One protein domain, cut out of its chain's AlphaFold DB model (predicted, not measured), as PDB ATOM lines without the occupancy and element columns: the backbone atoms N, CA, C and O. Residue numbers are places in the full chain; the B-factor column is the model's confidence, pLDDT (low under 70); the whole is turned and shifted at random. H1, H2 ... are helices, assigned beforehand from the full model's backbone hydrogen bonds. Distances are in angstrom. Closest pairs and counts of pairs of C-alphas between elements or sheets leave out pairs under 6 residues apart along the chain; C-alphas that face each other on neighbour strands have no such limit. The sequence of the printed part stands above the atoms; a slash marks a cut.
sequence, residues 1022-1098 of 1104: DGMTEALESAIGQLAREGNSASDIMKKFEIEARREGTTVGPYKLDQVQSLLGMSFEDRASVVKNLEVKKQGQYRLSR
ATOM      1  N   ASP A1022     214.995 208.087 239.651       49.81
ATOM      2  CA  ASP A1022     214.523 206.823 240.242       49.81
ATOM      3  C   ASP A1022     214.754 206.727 241.766       49.81
ATOM      4  O   ASP A1022     213.931 206.182 242.497       49.81
ATOM      5  N   GLY A1023     215.809 207.366 242.292       53.81
ATOM      6  CA  GLY A1023     216.087 207.416 243.736       53.81
ATOM      7  C   GLY A1023     215.114 208.264 244.581       53.81
ATOM      8  O   GLY A1023     215.201 208.255 245.806       53.81
ATOM      9  N   MET A1024     214.204 209.037 243.972       57.47
ATOM     10  CA  MET A1024     213.177 209.806 244.697       57.47
ATOM     11  C   MET A1024     211.939 208.959 245.021       57.47
ATOM     12  O   MET A1024     211.300 209.219 246.042       57.47
ATOM     13  N   THR A1025     211.631 207.944 244.207       60.44
ATOM     14  CA  THR A1025     210.489 207.041 244.421       60.44
ATOM     15  C   THR A1025     210.723 206.160 245.649       60.44
ATOM     16  O   THR A1025     209.873 206.121 246.530       60.44
ATOM     17  N   GLU A1026     211.921 205.587 245.805       65.75
ATOM     18  CA  GLU A1026     212.292 204.799 246.995       65.75
ATOM     19  C   GLU A1026     212.248 205.630 248.294       65.75
ATOM     20  O   GLU A1026     211.803 205.166 249.347       65.75
ATOM     21  N   ALA A1027     212.672 206.897 248.233       69.50
ATOM     22  CA  ALA A1027     212.603 207.808 249.377       69.50
ATOM     23  C   ALA A1027     211.150 208.169 249.743       69.50
ATOM     24  O   ALA A1027     210.825 208.297 250.926       69.50
ATOM     25  N   LEU A1028     210.277 208.316 248.741       74.81
ATOM     26  CA  LEU A1028     208.843 208.535 248.936       74.81
ATOM     27  C   LEU A1028     208.156 207.289 249.495       74.81
ATOM     28  O   LEU A1028     207.401 207.414 250.454       74.81
ATOM     29  N   GLU A1029     208.459 206.100 248.977       77.69
ATOM     30  CA  GLU A1029     207.961 204.824 249.499       77.69
ATOM     31  C   GLU A1029     208.383 204.606 250.954       77.69
ATOM     32  O   GLU A1029     207.558 204.239 251.791       77.69
ATOM     33  N   SER A1030     209.638 204.916 251.296       80.06
ATOM     34  CA  SER A1030     210.135 204.842 252.672       80.06
ATOM     35  C   SER A1030     209.417 205.830 253.602       80.06
ATOM     36  O   SER A1030     208.968 205.446 254.685       80.06
ATOM     37  N   ALA A1031     209.225 207.084 253.169       80.31
ATOM     38  CA  ALA A1031     208.511 208.106 253.940       80.31
ATOM     39  C   ALA A1031     207.017 207.775 254.117       80.31
ATOM     40  O   ALA A1031     206.472 207.916 255.215       80.31
ATOM     41  N   ILE A1032     206.358 207.292 253.062       85.25
ATOM     42  CA  ILE A1032     204.972 206.812 253.103       85.25
ATOM     43  C   ILE A1032     204.872 205.597 254.032       85.25
ATOM     44  O   ILE A1032     204.011 205.568 254.909       85.25
ATOM     45  N   GLY A1033     205.786 204.634 253.911       83.88
ATOM     46  CA  GLY A1033     205.838 203.437 254.748       83.88
ATOM     47  C   GLY A1033     206.135 203.734 256.220       83.88
ATOM     48  O   GLY A1033     205.652 203.024 257.103       83.88
ATOM     49  N   GLN A1034     206.903 204.780 256.530       85.81
ATOM     50  CA  GLN A1034     207.099 205.247 257.905       85.81
ATOM     51  C   GLN A1034     205.822 205.885 258.463       85.81
ATOM     52  O   GLN A1034     205.370 205.500 259.538       85.81
ATOM     53  N   LEU A1035     205.190 206.794 257.714       83.81
ATOM     54  CA  LEU A1035     203.944 207.431 258.144       83.81
ATOM     55  C   LEU A1035     202.799 206.416 258.298       83.81
ATOM     56  O   LEU A1035     201.990 206.547 259.218       83.81
ATOM     57  N   ALA A1036     202.748 205.387 257.451       83.31
ATOM     58  CA  ALA A1036     201.802 204.283 257.583       83.31
ATOM     59  C   ALA A1036     202.074 203.445 258.846       83.31
ATOM     60  O   ALA A1036     201.140 203.116 259.575       83.31
ATOM     61  N   ARG A1037     203.348 203.163 259.167       87.38
ATOM     62  CA  ARG A1037     203.749 202.482 260.416       87.38
ATOM     63  C   ARG A1037     203.431 203.293 261.676       87.38
ATOM     64  O   ARG A1037     203.151 202.709 262.714       87.38
ATOM     65  N   GLU A1038     203.404 204.619 261.575       85.62
ATOM     66  CA  GLU A1038     202.928 205.528 262.630       85.62
ATOM     67  C   GLU A1038     201.387 205.573 262.751       85.62
ATOM     68  O   GLU A1038     200.853 206.356 263.536       85.62
ATOM     69  N   GLY A1039     200.657 204.761 261.976       83.94
ATOM     70  CA  GLY A1039     199.197 204.650 262.032       83.94
ATOM     71  C   GLY A1039     198.437 205.725 261.248       83.94
ATOM     72  O   GLY A1039     197.233 205.877 261.446       83.94
ATOM     73  N   ASN A1040     199.100 206.489 260.368       90.50
ATOM     74  CA  ASN A1040     198.414 207.484 259.536       90.50
ATOM     75  C   ASN A1040     197.661 206.799 258.384       90.50
ATOM     76  O   ASN A1040     198.229 205.970 257.674       90.50
ATOM     77  N   SER A1041     196.402 207.186 258.154       89.81
ATOM     78  CA  SER A1041     195.636 206.714 256.993       89.81
ATOM     79  C   SER A1041     196.205 207.275 255.683       89.81
ATOM     80  O   SER A1041     196.852 208.322 255.687       89.81
ATOM     81  N   ALA A1042     195.917 206.645 254.537       85.31
ATOM     82  CA  ALA A1042     196.334 207.165 253.228       85.31
ATOM     83  C   ALA A1042     195.912 208.636 253.032       85.31
ATOM     84  O   ALA A1042     196.706 209.465 252.590       85.31
ATOM     85  N   SER A1043     194.695 208.987 253.464       84.62
ATOM     86  CA  SER A1043     194.173 210.360 253.460       84.62
ATOM     87  C   SER A1043     195.022 211.316 254.314       84.62
ATOM     88  O   SER A1043     195.349 212.419 253.871       84.62
ATOM     89  N   ASP A1044     195.450 210.888 255.507       86.38
ATOM     90  CA  ASP A1044     196.309 211.681 256.396       86.38
ATOM     91  C   ASP A1044     197.731 211.845 255.848       86.38
ATOM     92  O   ASP A1044     198.321 212.923 255.977       86.38
ATOM     93  N   ILE A1045     198.272 210.809 255.202       88.69
ATOM     94  CA  ILE A1045     199.583 210.855 254.545       88.69
ATOM     95  C   ILE A1045     199.536 211.843 253.375       88.69
ATOM     96  O   ILE A1045     200.326 212.788 253.341       88.69
ATOM     97  N   MET A1046     198.559 211.707 252.473       90.75
ATOM     98  CA  MET A1046     198.376 212.623 251.340       90.75
ATOM     99  C   MET A1046     198.197 214.071 251.807       90.75
ATOM    100  O   MET A1046     198.782 214.999 251.251       90.75
ATOM    101  N   LYS A1047     197.444 214.276 252.891       88.44
ATOM    102  CA  LYS A1047     197.248 215.593 253.502       88.44
ATOM    103  C   LYS A1047     198.548 216.206 254.017       88.44
ATOM    104  O   LYS A1047     198.740 217.411 253.865       88.44
ATOM    105  N   LYS A1048     199.432 215.412 254.629       86.88
ATOM    106  CA  LYS A1048     200.752 215.876 255.092       86.88
ATOM    107  C   LYS A1048     201.618 216.332 253.912       86.88
ATOM    108  O   LYS A1048     202.195 217.414 253.991       86.88
ATOM    109  N   PHE A1049     201.627 215.588 252.804       86.81
ATOM    110  CA  PHE A1049     202.360 215.972 251.589       86.81
ATOM    111  C   PHE A1049     201.757 217.199 250.880       86.81
ATOM    112  O   PHE A1049     202.500 218.095 250.486       86.81
ATOM    113  N   GLU A1050     200.428 217.316 250.799       83.38
ATOM    114  CA  GLU A1050     199.738 218.507 250.266       83.38
ATOM    115  C   GLU A1050     199.985 219.767 251.115       83.38
ATOM    116  O   GLU A1050     200.093 220.872 250.581       83.38
ATOM    117  N   ILE A1051     200.097 219.629 252.443       79.88
ATOM    118  CA  ILE A1051     200.499 220.736 253.323       79.88
ATOM    119  C   ILE A1051     201.955 221.127 253.053       79.88
ATOM    120  O   ILE A1051     202.248 222.319 252.955       79.88
ATOM    121  N   GLU A1052     202.856 220.152 252.920       76.12
ATOM    122  CA  GLU A1052     204.287 220.388 252.701       76.12
ATOM    123  C   GLU A1052     204.579 221.023 251.332       76.12
ATOM    124  O   GLU A1052     205.404 221.931 251.238       76.12
ATOM    125  N   ALA A1053     203.845 220.634 250.286       75.06
ATOM    126  CA  ALA A1053     203.927 221.244 248.956       75.06
ATOM    127  C   ALA A1053     203.481 222.717 248.933       75.06
ATOM    128  O   ALA A1053     203.879 223.488 248.063       75.06
ATOM    129  N   ARG A1054     202.664 223.135 249.909       72.81
ATOM    130  CA  ARG A1054     202.155 224.511 250.036       72.81
ATOM    131  C   ARG A1054     202.990 225.383 250.981       72.81
ATOM    132  O   ARG A1054     202.646 226.552 251.168       72.81
ATOM    133  N   ARG A1055     204.048 224.847 251.606       64.75
ATOM    134  CA  ARG A1055     204.974 225.619 252.454       64.75
ATOM    135  C   ARG A1055     205.980 226.394 251.602       64.75
ATOM    136  O   ARG A1055     206.467 225.906 250.585       64.75
ATOM    137  N   GLU A1056     206.315 227.610 252.031       42.28
ATOM    138  CA  GLU A1056     207.309 228.430 251.333       42.28
ATOM    139  C   GLU A1056     208.695 227.769 251.351       42.28
ATOM    140  O   GLU A1056     209.197 227.363 252.396       42.28
ATOM    141  N   GLY A1057     209.321 227.690 250.171       45.81
ATOM    142  CA  GLY A1057     210.699 227.222 249.991       45.81
ATOM    143  C   GLY A1057     210.898 225.712 249.785       45.81
ATOM    144  O   GLY A1057     212.049 225.334 249.559       45.81
ATOM    145  N   THR A1058     209.814 224.921 249.826       54.94
ATOM    146  CA  THR A1058     209.721 223.438 249.845       54.94
ATOM    147  C   THR A1058     210.436 222.660 248.712       54.94
ATOM    148  O   THR A1058     211.062 223.228 247.817       54.94
ATOM    149  N   THR A1059     210.352 221.322 248.771       53.97
ATOM    150  CA  THR A1059     210.909 220.357 247.797       53.97
ATOM    151  C   THR A1059     209.875 219.380 247.211       53.97
ATOM    152  O   THR A1059     210.250 218.485 246.443       53.97
ATOM    153  N   VAL A1060     208.594 219.515 247.583       63.09
ATOM    154  CA  VAL A1060     207.485 218.666 247.113       63.09
ATOM    155  C   VAL A1060     206.743 219.384 245.982       63.09
ATOM    156  O   VAL A1060     205.926 220.263 246.238       63.09
ATOM    157  N   GLY A1061     207.089 219.043 244.738       64.88
ATOM    158  CA  GLY A1061     206.451 219.563 243.523       64.88
ATOM    159  C   GLY A1061     205.222 218.751 243.081       64.88
ATOM    160  O   GLY A1061     204.914 217.723 243.693       64.88
ATOM    161  N   PRO A1062     204.525 219.182 242.011       63.44
ATOM    162  CA  PRO A1062     203.313 218.534 241.500       63.44
ATOM    163  C   PRO A1062     203.526 217.053 241.169       63.44
ATOM    164  O   PRO A1062     202.750 216.212 241.612       63.44
ATOM    165  N   TYR A1063     204.644 216.730 240.513       69.12
ATOM    166  CA  TYR A1063     205.007 215.360 240.154       69.12
ATOM    167  C   TYR A1063     205.133 214.444 241.382       69.12
ATOM    168  O   TYR A1063     204.617 213.329 241.394       69.12
ATOM    169  N   LYS A1064     205.740 214.931 242.473       72.38
ATOM    170  CA  LYS A1064     205.850 214.159 243.723       72.38
ATOM    171  C   LYS A1064     204.502 213.928 244.389       72.38
ATOM    172  O   LYS A1064     204.312 212.889 245.008       72.38
ATOM    173  N   LEU A1065     203.576 214.879 244.299       79.69
ATOM    174  CA  LEU A1065     202.231 214.674 244.834       79.69
ATOM    175  C   LEU A1065     201.464 213.627 244.026       79.69
ATOM    176  O   LEU A1065     200.740 212.829 244.614       79.69
ATOM    177  N   ASP A1066     201.657 213.604 242.708       78.50
ATOM    178  CA  ASP A1066     201.061 212.596 241.833       78.50
ATOM    179  C   ASP A1066     201.666 211.207 242.104       78.50
ATOM    180  O   ASP A1066     200.933 210.224 242.206       78.50
ATOM    181  N   GLN A1067     202.980 211.125 242.347       79.69
ATOM    182  CA  GLN A1067     203.630 209.892 242.801       79.69
ATOM    183  C   GLN A1067     203.125 209.438 244.178       79.69
ATOM    184  O   GLN A1067     202.796 208.269 244.339       79.69
ATOM    185  N   VAL A1068     203.006 210.335 245.165       82.56
ATOM    186  CA  VAL A1068     202.454 210.002 246.494       82.56
ATOM    187  C   VAL A1068     201.019 209.499 246.371       82.56
ATOM    188  O   VAL A1068     200.668 208.501 246.991       82.56
ATOM    189  N   GLN A1069     200.195 210.151 245.547       86.44
ATOM    190  CA  GLN A1069     198.830 209.711 245.273       86.44
ATOM    191  C   GLN A1069     198.817 208.294 244.678       86.44
ATOM    192  O   GLN A1069     198.056 207.445 245.144       86.44
ATOM    193  N   SER A1070     199.683 208.038 243.692       84.69
ATOM    194  CA  SER A1070     199.826 206.727 243.056       84.69
ATOM    195  C   SER A1070     200.289 205.655 244.049       84.69
ATOM    196  O   SER A1070     199.702 204.579 244.102       84.69
ATOM    197  N   LEU A1071     201.300 205.949 244.872       84.38
ATOM    198  CA  LEU A1071     201.862 205.027 245.868       84.38
ATOM    199  C   LEU A1071     200.889 204.723 247.015       84.38
ATOM    200  O   LEU A1071     200.921 203.639 247.589       84.38
ATOM    201  N   LEU A1072     200.002 205.663 247.342       83.31
ATOM    202  CA  LEU A1072     198.941 205.469 248.331       83.31
ATOM    203  C   LEU A1072     197.716 204.727 247.773       83.31
ATOM    204  O   LEU A1072     196.780 204.479 248.532       83.31
ATOM    205  N   GLY A1073     197.689 204.412 246.471       84.44
ATOM    206  CA  GLY A1073     196.525 203.819 245.807       84.44
ATOM    207  C   GLY A1073     195.286 204.717 245.861       84.44
ATOM    208  O   GLY A1073     194.162 204.221 245.890       84.44
ATOM    209  N   MET A1074     195.480 206.037 245.939       85.12
ATOM    210  CA  MET A1074     194.405 206.996 246.172       85.12
ATOM    211  C   MET A1074     193.797 207.472 244.851       85.12
ATOM    212  O   MET A1074     194.511 207.916 243.945       85.12
ATOM    213  N   SER A1075     192.468 207.440 244.747       85.38
ATOM    214  CA  SER A1075     191.780 208.007 243.587       85.38
ATOM    215  C   SER A1075     191.966 209.532 243.526       85.38
ATOM    216  O   SER A1075     192.223 210.202 244.534       85.38
ATOM    217  N   PHE A1076     191.817 210.117 242.335       75.25
ATOM    218  CA  PHE A1076     191.846 211.577 242.187       75.25
ATOM    219  C   PHE A1076     190.744 212.262 243.012       75.25
ATOM    220  O   PHE A1076     190.951 213.362 243.527       75.25
ATOM    221  N   GLU A1077     189.598 211.602 243.178       77.06
ATOM    222  CA  GLU A1077     188.452 212.085 243.953       77.06
ATOM    223  C   GLU A1077     188.761 212.115 245.455       77.06
ATOM    224  O   GLU A1077     188.498 213.118 246.128       77.06
ATOM    225  N   ASP A1078     189.421 211.075 245.965       76.31
ATOM    226  CA  ASP A1078     189.855 211.002 247.360       76.31
ATOM    227  C   ASP A1078     190.894 212.082 247.675       76.31
ATOM    228  O   ASP A1078     190.762 212.797 248.674       76.31
ATOM    229  N   ARG A1079     191.873 212.310 246.789       83.50
ATOM    230  CA  ARG A1079     192.831 213.417 246.941       83.50
ATOM    231  C   ARG A1079     192.143 214.781 246.867       83.50
ATOM    232  O   ARG A1079     192.439 215.664 247.677       83.50
ATOM    233  N   ALA A1080     191.203 214.973 245.942       80.38
ATOM    234  CA  ALA A1080     190.441 216.217 245.836       80.38
ATOM    235  C   ALA A1080     189.633 216.498 247.115       80.38
ATOM    236  O   ALA A1080     189.556 217.646 247.563       80.38
ATOM    237  N   SER A1081     189.092 215.459 247.761       77.50
ATOM    238  CA  SER A1081     188.408 215.579 249.053       77.50
ATOM    239  C   SER A1081     189.361 216.017 250.180       77.50
ATOM    240  O   SER A1081     189.014 216.890 250.983       77.50
ATOM    241  N   VAL A1082     190.601 215.510 250.191       82.31
ATOM    242  CA  VAL A1082     191.669 215.932 251.116       82.31
ATOM    243  C   VAL A1082     192.008 217.411 250.927       82.31
ATOM    244  O   VAL A1082     192.057 218.167 251.903       82.31
ATOM    245  N   VAL A1083     192.181 217.848 249.677       79.81
ATOM    246  CA  VAL A1083     192.470 219.247 249.326       79.81
ATOM    247  C   VAL A1083     191.319 220.172 249.730       79.81
ATOM    248  O   VAL A1083     191.540 221.187 250.394       79.81
ATOM    249  N   LYS A1084     190.077 219.789 249.422       79.62
ATOM    250  CA  LYS A1084     188.878 220.551 249.795       79.62
ATOM    251  C   LYS A1084     188.757 220.704 251.315       79.62
ATOM    252  O   LYS A1084     188.489 221.798 251.812       79.62
ATOM    253  N   ASN A1085     189.038 219.646 252.077       74.31
ATOM    254  CA  ASN A1085     189.029 219.677 253.542       74.31
ATOM    255  C   ASN A1085     190.133 220.576 254.138       74.31
ATOM    256  O   ASN A1085     189.938 221.174 255.204       74.31
ATOM    257  N   LEU A1086     191.278 220.721 253.461       75.06
ATOM    258  CA  LEU A1086     192.327 221.677 253.840       75.06
ATOM    259  C   LEU A1086     191.893 223.134 253.611       75.06
ATOM    260  O   LEU A1086     192.169 224.004 254.444       75.06
ATOM    261  N   GLU A1087     191.177 223.404 252.522       67.44
ATOM    262  CA  GLU A1087     190.702 224.747 252.172       67.44
ATOM    263  C   GLU A1087     189.559 225.226 253.078       67.44
ATOM    264  O   GLU A1087     189.561 226.378 253.528       67.44
ATOM    265  N   VAL A1088     188.644 224.327 253.455       62.84
ATOM    266  CA  VAL A1088     187.551 224.620 254.400       62.84
ATOM    267  C   VAL A1088     188.089 224.970 255.798       62.84
ATOM    268  O   VAL A1088     187.617 225.929 256.419       62.84
ATOM    269  N   LYS A1089     189.134 224.281 256.292       55.97
ATOM    270  CA  LYS A1089     189.779 224.624 257.581       55.97
ATOM    271  C   LYS A1089     190.423 226.019 257.578       55.97
ATOM    272  O   LYS A1089     190.337 226.721 258.589       55.97
ATOM    273  N   LYS A1090     191.001 226.462 256.452       52.88
ATOM    274  CA  LYS A1090     191.545 227.828 256.296       52.88
ATOM    275  C   LYS A1090     190.452 228.898 256.419       52.88
ATOM    276  O   LYS A1090     190.662 229.912 257.083       52.88
ATOM    277  N   GLN A1091     189.267 228.667 255.850       45.16
ATOM    278  CA  GLN A1091     188.134 229.597 255.965       45.16
ATOM    279  C   GLN A1091     187.550 229.662 257.391       45.16
ATOM    280  O   GLN A1091     187.126 230.731 257.836       45.16
ATOM    281  N   GLY A1092     187.580 228.552 258.138       43.34
ATOM    282  CA  GLY A1092     187.180 228.511 259.551       43.34
ATOM    283  C   GLY A1092     188.087 229.338 260.474       43.34
ATOM    284  O   GLY A1092     187.586 230.089 261.313       43.34
ATOM    285  N   GLN A1093     189.410 229.282 260.280       44.00
ATOM    286  CA  GLN A1093     190.368 230.108 261.035       44.00
ATOM    287  C   GLN A1093     190.234 231.609 260.723       44.00
ATOM    288  O   GLN A1093     190.317 232.431 261.635       44.00
ATOM    289  N   TYR A1094     189.924 231.972 259.474       38.66
ATOM    290  CA  TYR A1094     189.620 233.358 259.087       38.66
ATOM    291  C   TYR A1094     188.303 233.895 259.680       38.66
ATOM    292  O   TYR A1094     188.148 235.105 259.839       38.66
ATOM    293  N   ARG A1095     187.345 233.021 260.023       40.28
ATOM    294  CA  ARG A1095     186.103 233.416 260.714       40.28
ATOM    295  C   ARG A1095     186.288 233.591 262.225       40.28
ATOM    296  O   ARG A1095     185.630 234.449 262.808       40.28
ATOM    297  N   LEU A1096     187.180 232.826 262.857       42.25
ATOM    298  CA  LEU A1096     187.422 232.903 264.306       42.25
ATOM    299  C   LEU A1096     188.234 234.140 264.728       42.25
ATOM    300  O   LEU A1096     188.020 234.642 265.828       42.25
ATOM    301  N   SER A1097     189.064 234.710 263.847       41.38
ATOM    302  CA  SER A1097     189.790 235.970 264.105       41.38
ATOM    303  C   SER A1097     188.926 237.241 263.999       41.38
ATOM    304  O   SER A1097     189.416 238.340 264.245       41.38
ATOM    305  N   ARG A1098     187.630 237.114 263.662       38.25
ATOM    306  CA  ARG A1098     186.667 238.228 263.535       38.25
ATOM    307  C   ARG A1098     185.567 238.257 264.601       38.25
ATOM    308  O   ARG A1098     184.611 239.019 264.458       38.25
TER     309      ARG A1098
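This is residues 1022 to 1098 of the 1104 residues of an uncharacterized protein of Opitutae bacterium (UniProt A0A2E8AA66). A long helix, H4, packs with its first half on a small body of three helices and then sticks out as an arm with residues 1087 to 1096. In the body H2 is in the middle, folds back into H3 as a helical hairpin, and has H1 slanting across on the side away from H4. The printed part has 77 residues with four named helices, H1, H2, H3 and H4 along the chain, and no named strand; the class is all helix. The whole is only just compact, close to loose, with a radius of gyration of the C-alphas of 13.6 A, and its outline is elongated, spanning 47 by 26 by 24 A.

H4, the longest helix, holds residues 1076 to 1096 and measures 31.0 A, from C-alpha 1076 at (191.846, 211.577, 242.187) to C-alpha 1096 at (187.422, 232.903, 264.306). H2 holds residues 1042 to 1053 and measures 16.6 A. H3, residues 1062 to 1071, measures 14.3 A. H1, residues 1023 to 1037, measures 21.3 A and begins with C-alpha 1023 at (216.087, 207.416, 243.736).

H2 is the hub, touching the three other helices. H4 touches it with residues 1078 to 1086 alone, at a steep tilt of 63 degrees, the same way; the closest C-alphas, of Lys 1047 and Val 1082, are 6.1 A apart. H2 and H3 form a helical hairpin, at a shallow tilt of 13 degrees and opposite ways, with the C-alphas of Met 1046 and Gln 1069 closest at 6.7 A. H1 touches H2 with residues 1032 to 1036 alone, at a steep tilt of 52 degrees, opposite ways; the closest C-alphas are those of Leu 1035 and Ile 1045, 6.6 A apart. H1 also touches H3 at a steep tilt of 54 degrees, the same way, with the C-alphas of Leu 1028 and Val 1068 closest at 7.0 A. H3 and H4 are close but not clearly touching, the C-alphas of Gln 1069 and Arg 1079 being closest at 7.2 A. H1 and H4 are apart. Helix packing is mostly crossed. Every O i to N i+4 pair is within hydrogen-bond range in H2, H3 and H4, and 10 of 11 are in H1.

The two C-alphas farthest apart, those of Asp 1022 and Arg 1098, are 48.0 A from each other. Residues 1054 to 1059 stand free, and so do residues 1087 to 1098, of which 1087 to 1096 belong to H4. Without these stretches the body spans 30 by 25 by 19 A. The links H1 to H2 and H3 to H4 are tight, and the link H2 to H3 is short. The printed part has no cut. The mean pLDDT of the printed part is 72.2; it is under 70 in residues 1022 to 1027, 1055 to 1063 and 1087 to 1098 of this predicted model.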